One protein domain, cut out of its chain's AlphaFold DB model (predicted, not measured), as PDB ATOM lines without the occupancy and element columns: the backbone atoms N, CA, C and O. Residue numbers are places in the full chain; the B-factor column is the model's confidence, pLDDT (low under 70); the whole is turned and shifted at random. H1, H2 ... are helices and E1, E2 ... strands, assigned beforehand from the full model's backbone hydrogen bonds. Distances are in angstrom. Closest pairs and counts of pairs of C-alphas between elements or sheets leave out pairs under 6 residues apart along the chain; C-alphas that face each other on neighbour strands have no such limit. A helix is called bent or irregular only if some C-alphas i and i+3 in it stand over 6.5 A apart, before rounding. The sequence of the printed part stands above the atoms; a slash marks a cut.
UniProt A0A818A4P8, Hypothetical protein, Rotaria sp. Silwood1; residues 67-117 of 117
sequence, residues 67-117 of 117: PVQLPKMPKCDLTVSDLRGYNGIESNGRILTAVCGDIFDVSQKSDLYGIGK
ATOM      1  N   PRO A  67     -21.588 -48.837 -23.497       53.88
ATOM      2  CA  PRO A  67     -21.912 -48.147 -22.262       53.88
ATOM      3  C   PRO A  67     -23.327 -48.556 -21.876       53.88
ATOM      4  O   PRO A  67     -24.264 -48.332 -22.646       53.88
ATOM      5  N   VAL A  68     -23.475 -49.198 -20.716       56.78
ATOM      6  CA  VAL A  68     -24.792 -49.423 -20.127       56.78
ATOM      7  C   VAL A  68     -25.384 -48.028 -20.000       56.78
ATOM      8  O   VAL A  68     -24.869 -47.204 -19.244       56.78
ATOM      9  N   GLN A  69     -26.375 -47.724 -20.841       57.62
ATOM     10  CA  GLN A  69     -27.053 -46.434 -20.893       57.62
ATOM     11  C   GLN A  69     -27.918 -46.319 -19.644       57.62
ATOM     12  O   GLN A  69     -29.139 -46.435 -19.677       57.62
ATOM     13  N   LEU A  70     -27.251 -46.167 -18.507       60.00
ATOM     14  CA  LEU A  70     -27.882 -45.854 -17.255       60.00
ATOM     15  C   LEU A  70     -28.497 -44.457 -17.427       60.00
ATOM     16  O   LEU A  70     -27.789 -43.529 -17.834       60.00
ATOM     17  N   PRO A  71     -29.804 -44.293 -17.170       65.25
ATOM     18  CA  PRO A  71     -30.456 -43.000 -17.293       65.25
ATOM     19  C   PRO A  71     -29.728 -41.989 -16.407       65.25
ATOM     20  O   PRO A  71     -29.418 -42.284 -15.243       65.25
ATOM     21  N   LYS A  72     -29.416 -40.823 -16.994       60.97
ATOM     22  CA  LYS A  72     -28.738 -39.716 -16.309       60.97
ATOM     23  C   LYS A  72     -29.484 -39.435 -15.012       60.97
ATOM     24  O   LYS A  72     -30.690 -39.197 -15.037       60.97
ATOM     25  N   MET A  73     -28.770 -39.506 -13.892       63.75
ATOM     26  CA  MET A  73     -29.366 -39.221 -12.594       63.75
ATOM     27  C   MET A  73     -29.846 -37.762 -12.576       63.75
ATOM     28  O   MET A  73     -29.111 -36.890 -13.055       63.75
ATOM     29  N   PRO A  74     -31.058 -37.473 -12.072       64.12
ATOM     30  CA  PRO A  74     -31.461 -36.096 -11.818       64.12
ATOM     31  C   PRO A  74     -30.482 -35.440 -10.836       64.12
ATOM     32  O   PRO A  74     -29.850 -36.120 -10.026       64.12
ATOM     33  N   LYS A  75     -30.344 -34.112 -10.925       66.00
ATOM     34  CA  LYS A  75     -29.574 -33.340  -9.946       66.00
ATOM     35  C   LYS A  75     -30.281 -33.476  -8.599       66.00
ATOM     36  O   LYS A  75     -31.385 -32.960  -8.441       66.00
ATOM     37  N   CYS A  76     -29.672 -34.212  -7.683       66.88
ATOM     38  CA  CYS A  76     -30.167 -34.392  -6.330       66.88
ATOM     39  C   CYS A  76     -29.053 -34.023  -5.364       66.88
ATOM     40  O   CYS A  76     -27.895 -34.387  -5.584       66.88
ATOM     41  N   ASP A  77     -29.425 -33.336  -4.295       75.88
ATOM     42  CA  ASP A  77     -28.522 -33.067  -3.191       75.88
ATOM     43  C   ASP A  77     -28.325 -34.386  -2.438       75.88
ATOM     44  O   ASP A  77     -29.245 -34.902  -1.802       75.88
ATOM     45  N   LEU A  78     -27.144 -34.987  -2.585       76.38
ATOM     46  CA  LEU A  78     -26.767 -36.200  -1.863       76.38
ATOM     47  C   LEU A  78     -25.912 -35.811  -0.666       76.38
ATOM     48  O   LEU A  78     -24.993 -34.995  -0.780       76.38
ATOM     49  N   THR A  79     -26.175 -36.431   0.482       81.62
ATOM     50  CA  THR A  79     -25.263 -36.314   1.618       81.62
ATOM     51  C   THR A  79     -23.999 -37.138   1.362       81.62
ATOM     52  O   THR A  79     -23.981 -38.060   0.542       81.62
ATOM     53  N   VAL A  80     -22.915 -36.838   2.081       78.69
ATOM     54  CA  VAL A  80     -21.644 -37.579   1.952       78.69
ATOM     55  C   VAL A  80     -21.825 -39.072   2.266       78.69
ATOM     56  O   VAL A  80     -21.174 -39.917   1.650       78.69
ATOM     57  N   SER A  81     -22.735 -39.401   3.185       79.81
ATOM     58  CA  SER A  81     -23.079 -40.780   3.543       79.81
ATOM     59  C   SER A  81     -23.738 -41.523   2.382       79.81
ATOM     60  O   SER A  81     -23.362 -42.659   2.098       79.81
ATOM     61  N   ASP A  82     -24.651 -40.861   1.670       79.00
ATOM     62  CA  ASP A  82     -25.352 -41.441   0.521       79.00
ATOM     63  C   ASP A  82     -24.425 -41.565  -0.697       79.00
ATOM     64  O   ASP A  82     -24.484 -42.545  -1.439       79.00
ATOM     65  N   LEU A  83     -23.506 -40.607  -0.880       81.50
ATOM     66  CA  LEU A  83     -22.543 -40.609  -1.984       81.50
ATOM     67  C   LEU A  83     -21.575 -41.803  -1.916       81.50
ATOM     68  O   LEU A  83     -21.147 -42.316  -2.950       81.50
ATOM     69  N   ARG A  84     -21.264 -42.288  -0.706       79.06
ATOM     70  CA  ARG A  84     -20.338 -43.408  -0.480       79.06
ATOM     71  C   ARG A  84     -20.823 -44.733  -1.085       79.06
ATOM     72  O   ARG A  84     -19.984 -45.549  -1.463       79.06
ATOM     73  N   GLY A  85     -22.137 -44.923  -1.230       78.50
ATOM     74  CA  GLY A  85     -22.726 -46.106  -1.875       78.50
ATOM     75  C   GLY A  85     -22.532 -46.151  -3.399       78.50
ATOM     76  O   GLY A  85     -22.767 -47.176  -4.037       78.50
ATOM     77  N   TYR A  86     -22.069 -45.054  -4.010       81.06
ATOM     78  CA  TYR A  86     -21.819 -44.946  -5.450       81.06
ATOM     79  C   TYR A  86     -20.325 -45.060  -5.777       81.06
ATOM     80  O   TYR A  86     -19.741 -44.211  -6.451       81.06
ATOM     81  N   ASN A  87     -19.704 -46.133  -5.288       74.38
ATOM     82  CA  ASN A  87     -18.290 -46.470  -5.482       74.38
ATOM     83  C   ASN A  87     -18.034 -47.418  -6.675       74.38
ATOM     84  O   ASN A  87     -16.905 -47.855  -6.884       74.38
ATOM     85  N   GLY A  88     -19.072 -47.770  -7.443       72.25
ATOM     86  CA  GLY A  88     -18.983 -48.736  -8.540       72.25
ATOM     87  C   GLY A  88     -19.130 -50.215  -8.147       72.25
ATOM     88  O   GLY A  88     -19.020 -51.062  -9.029       72.25
ATOM     89  N   ILE A  89     -19.399 -50.543  -6.874       71.00
ATOM     90  CA  ILE A  89     -19.604 -51.930  -6.401       71.00
ATOM     91  C   ILE A  89     -21.073 -52.182  -6.053       71.00
ATOM     92  O   ILE A  89     -21.670 -53.141  -6.532       71.00
ATOM     93  N   GLU A  90     -21.660 -51.308  -5.239       67.44
ATOM     94  CA  GLU A  90     -22.952 -51.569  -4.589       67.44
ATOM     95  C   GLU A  90     -24.153 -51.060  -5.409       67.44
ATOM     96  O   GLU A  90     -25.225 -51.658  -5.388       67.44
ATOM     97  N   SER A  91     -23.975 -49.992  -6.196       63.53
ATOM     98  CA  SER A  91     -25.058 -49.295  -6.910       63.53
ATOM     99  C   SER A  91     -25.008 -49.518  -8.427       63.53
ATOM    100  O   SER A  91     -24.771 -48.595  -9.208       63.53
ATOM    101  N   ASN A  92     -25.186 -50.768  -8.874       66.19
ATOM    102  CA  ASN A  92     -25.213 -51.149 -10.301       66.19
ATOM    103  C   ASN A  92     -23.967 -50.720 -11.108       66.19
ATOM    104  O   ASN A  92     -24.054 -50.468 -12.311       66.19
ATOM    105  N   GLY A  93     -22.811 -50.588 -10.453       71.44
ATOM    106  CA  GLY A  93     -21.588 -50.103 -11.097       71.44
ATOM    107  C   GLY A  93     -21.542 -48.590 -11.344       71.44
ATOM    108  O   GLY A  93     -20.632 -48.119 -12.026       71.44
ATOM    109  N   ARG A  94     -22.498 -47.816 -10.809       79.88
ATOM    110  CA  ARG A  94     -22.504 -46.354 -10.918       79.88
ATOM    111  C   ARG A  94     -21.449 -45.751  -9.996       79.88
ATOM    112  O   ARG A  94     -21.363 -46.106  -8.819       79.88
ATOM    113  N   ILE A  95     -20.672 -44.825 -10.544       83.50
ATOM    114  CA  ILE A  95     -19.618 -44.108  -9.828       83.50
ATOM    115  C   ILE A  95     -19.981 -42.628  -9.827       83.50
ATOM    116  O   ILE A  95     -20.049 -42.002 -10.889       83.50
ATOM    117  N   LEU A  96     -20.218 -42.079  -8.636       84.81
ATOM    118  CA  LEU A  96     -20.440 -40.651  -8.438       84.81
ATOM    119  C   LEU A  96     -19.232 -40.042  -7.726       84.81
ATOM    120  O   LEU A  96     -18.618 -40.656  -6.860       84.81
ATOM    121  N   THR A  97     -18.868 -38.819  -8.092       84.44
ATOM    122  CA  THR A  97     -17.779 -38.081  -7.444       84.44
ATOM    123  C   THR A  97     -18.209 -36.647  -7.212       84.44
ATOM    124  O   THR A  97     -18.738 -36.009  -8.119       84.44
ATOM    125  N   ALA A  98     -17.969 -36.141  -6.005       86.31
ATOM    126  CA  ALA A  98     -18.186 -34.741  -5.682       86.31
ATOM    127  C   ALA A  98     -16.892 -33.939  -5.882       86.31
ATOM    128  O   ALA A  98     -15.845 -34.307  -5.348       86.31
ATOM    129  N   VAL A  99     -16.963 -32.836  -6.625       85.12
ATOM    130  CA  VAL A  99     -15.865 -31.877  -6.802       85.12
ATOM    131  C   VAL A  99     -16.394 -30.498  -6.432       85.12
ATOM    132  O   VAL A  99     -17.340 -30.020  -7.042       85.12
ATOM    133  N   CYS A 100     -15.795 -29.854  -5.426       85.06
ATOM    134  CA  CYS A 100     -16.198 -28.517  -4.967       85.06
ATOM    135  C   CYS A 100     -17.694 -28.390  -4.583       85.06
ATOM    136  O   CYS A 100     -18.289 -27.330  -4.732       85.06
ATOM    137  N   GLY A 101     -18.302 -29.472  -4.080       80.31
ATOM    138  CA  GLY A 101     -19.720 -29.507  -3.696       80.31
ATOM    139  C   GLY A 101     -20.677 -29.930  -4.813       80.31
ATOM    140  O   GLY A 101     -21.808 -30.300  -4.517       80.31
ATOM    141  N   ASP A 102     -20.215 -29.981  -6.063       82.88
ATOM    142  CA  ASP A 102     -21.001 -30.465  -7.198       82.88
ATOM    143  C   ASP A 102     -20.788 -31.964  -7.426       82.88
ATOM    144  O   ASP A 102     -19.657 -32.454  -7.402       82.88
ATOM    145  N   ILE A 103     -21.868 -32.699  -7.689       84.25
ATOM    146  CA  ILE A 103     -21.847 -34.153  -7.896       84.25
ATOM    147  C   ILE A 103     -21.849 -34.475  -9.393       84.25
ATOM    148  O   ILE A 103     -22.731 -34.050 -10.142       84.25
ATOM    149  N   PHE A 104     -20.886 -35.292  -9.820       84.38
ATOM    150  CA  PHE A 104     -20.719 -35.731 -11.201       84.38
ATOM    151  C   PHE A 104     -20.840 -37.249 -11.325       84.38
ATOM    152  O   PHE A 104     -20.252 -38.000 -10.547       84.38
ATOM    153  N   ASP A 105     -21.562 -37.699 -12.354       84.25
ATOM    154  CA  ASP A 105     -21.609 -39.106 -12.756       84.25
ATOM    155  C   ASP A 105     -20.415 -39.424 -13.665       84.25
ATOM    156  O   ASP A 105     -20.334 -38.971 -14.811       84.25
ATOM    157  N   VAL A 106     -19.468 -40.198 -13.135       82.81
ATOM    158  CA  VAL A 106     -18.237 -40.602 -13.827       82.81
ATOM    159  C   VAL A 106     -18.256 -42.078 -14.225       82.81
ATOM    160  O   VAL A 106     -17.222 -42.624 -14.611       82.81
ATOM    161  N   SER A 107     -19.431 -42.717 -14.233       77.81
ATOM    162  CA  SER A 107     -19.593 -44.144 -14.561       77.81
ATOM    163  C   SER A 107     -19.056 -44.513 -15.949       77.81
ATOM    164  O   SER A 107     -18.566 -45.619 -16.163       77.81
ATOM    165  N   GLN A 108     -19.060 -43.571 -16.901       73.19
ATOM    166  CA  GLN A 108     -18.478 -43.767 -18.240       73.19
ATOM    167  C   GLN A 108     -16.949 -43.944 -18.217       73.19
ATOM    168  O   GLN A 108     -16.360 -44.540 -19.122       73.19
ATOM    169  N   LYS A 109     -16.291 -43.429 -17.176       71.62
ATOM    170  CA  LYS A 109     -14.842 -43.475 -16.965       71.62
ATOM    171  C   LYS A 109     -14.482 -44.423 -15.817       71.62
ATOM    172  O   LYS A 109     -13.553 -44.151 -15.063       71.62
ATOM    173  N   SER A 110     -15.177 -45.558 -15.726       71.19
ATOM    174  CA  SER A 110     -14.927 -46.600 -14.720       71.19
ATOM    175  C   SER A 110     -13.474 -47.092 -14.657       71.19
ATOM    176  O   SER A 110     -13.016 -47.468 -13.593       71.19
ATOM    177  N   ASP A 111     -12.701 -47.021 -15.743       72.38
ATOM    178  CA  ASP A 111     -11.271 -47.399 -15.731       72.38
ATOM    179  C   ASP A 111     -10.382 -46.426 -14.941       72.38
ATOM    180  O   ASP A 111      -9.263 -46.782 -14.583       72.38
ATOM    181  N   LEU A 112     -10.837 -45.184 -14.755       74.50
ATOM    182  CA  LEU A 112     -10.091 -44.126 -14.069       74.50
ATOM    183  C   LEU A 112     -10.561 -43.940 -12.624       74.50
ATOM    184  O   LEU A 112      -9.753 -43.582 -11.776       74.50
ATOM    185  N   TYR A 113     -11.853 -44.161 -12.367       76.69
ATOM    186  CA  TYR A 113     -12.497 -43.909 -11.072       76.69
ATOM    187  C   TYR A 113     -13.068 -45.167 -10.399       76.69
ATOM    188  O   TYR A 113     -13.627 -45.071  -9.310       76.69
ATOM    189  N   GLY A 114     -12.990 -46.330 -11.049       70.62
ATOM    190  CA  GLY A 114     -13.408 -47.612 -10.484       70.62
ATOM    191  C   GLY A 114     -12.359 -48.203  -9.542       70.62
ATOM    192  O   GLY A 114     -11.410 -47.524  -9.151       70.62
ATOM    193  N   ILE A 115     -12.534 -49.478  -9.180       67.88
ATOM    194  CA  ILE A 115     -11.601 -50.207  -8.308       67.88
ATOM    195  C   ILE A 115     -10.181 -50.048  -8.856       67.88
ATOM    196  O   ILE A 115      -9.910 -50.396 -10.008       67.88
ATOM    197  N   GLY A 116      -9.313 -49.464  -8.025       61.81
ATOM    198  CA  GLY A 116      -7.940 -49.125  -8.377       61.81
ATOM    199  C   GLY A 116      -7.187 -50.318  -8.962       61.81
ATOM    200  O   GLY A 116      -7.441 -51.468  -8.603       61.81
ATOM    201  N   LYS A 117      -6.272 -50.026  -9.886       48.75
ATOM    202  CA  LYS A 117      -5.247 -50.986 -10.297       48.75
ATOM    203  C   LYS A 117      -4.151 -51.086  -9.251       48.75
ATOM    204  O   LYS A 117      -3.843 -50.034  -8.649       48.75
TER     205      LYS A 117
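This is residues 67 to 117 of the 117 residues of the protein "Hypothetical protein" of Rotaria sp. Silwood1 (UniProt A0A818A4P8). Little regular structure: a short hairpin, E1 and E2, with the small helix H1 on E1's side, the irregular helix H2 just after E2, and residues 67 to 79 arching round the outside. The printed part has 51 residues, 19 of them in named elements, in the order H1, E1, E2, H2; the class is mixed and the two-stranded sheet antiparallel. It is compact, radius of gyration of the C-alphas 10.6 A, spanning 27 by 24 by 19 A.

E1 is residues 96 to 99, 10.0 A, and E2 residues 102 to 105, 10.3 A. H2, residues 107 to 113, 7.9 A, ends at C-alpha 113 (-12.497, -43.909, -11.072); it is irregular, C-alphas 108 and 111 being 8.5 A apart. H1, residues 80 to 83, 5.0 A, begins at C-alpha 80 (-21.644, -37.579, 1.952).

The hairpin strands E1 and E2 are antiparallel at 148 degrees, with N 97 and O 104 within hydrogen-bond range at 2.9 A. The closest C-alphas of H1 and E1, Leu 83 and Leu 96, are 6.8 A apart. H1 is apart from E2 and H2. H2 has 1 of 3 O i to N i+4 pairs within range and 2 of 4 O i to N i+3; H1 is too short for an i+4 pair.

The farthest C-alphas, Asp 77 and Lys 117, are 30.2 A apart. The printed part has no cut; the link H1 to E1 is long. pLDDT is under 70 in residues 67 to 76, 90 to 92 and 115 to 117.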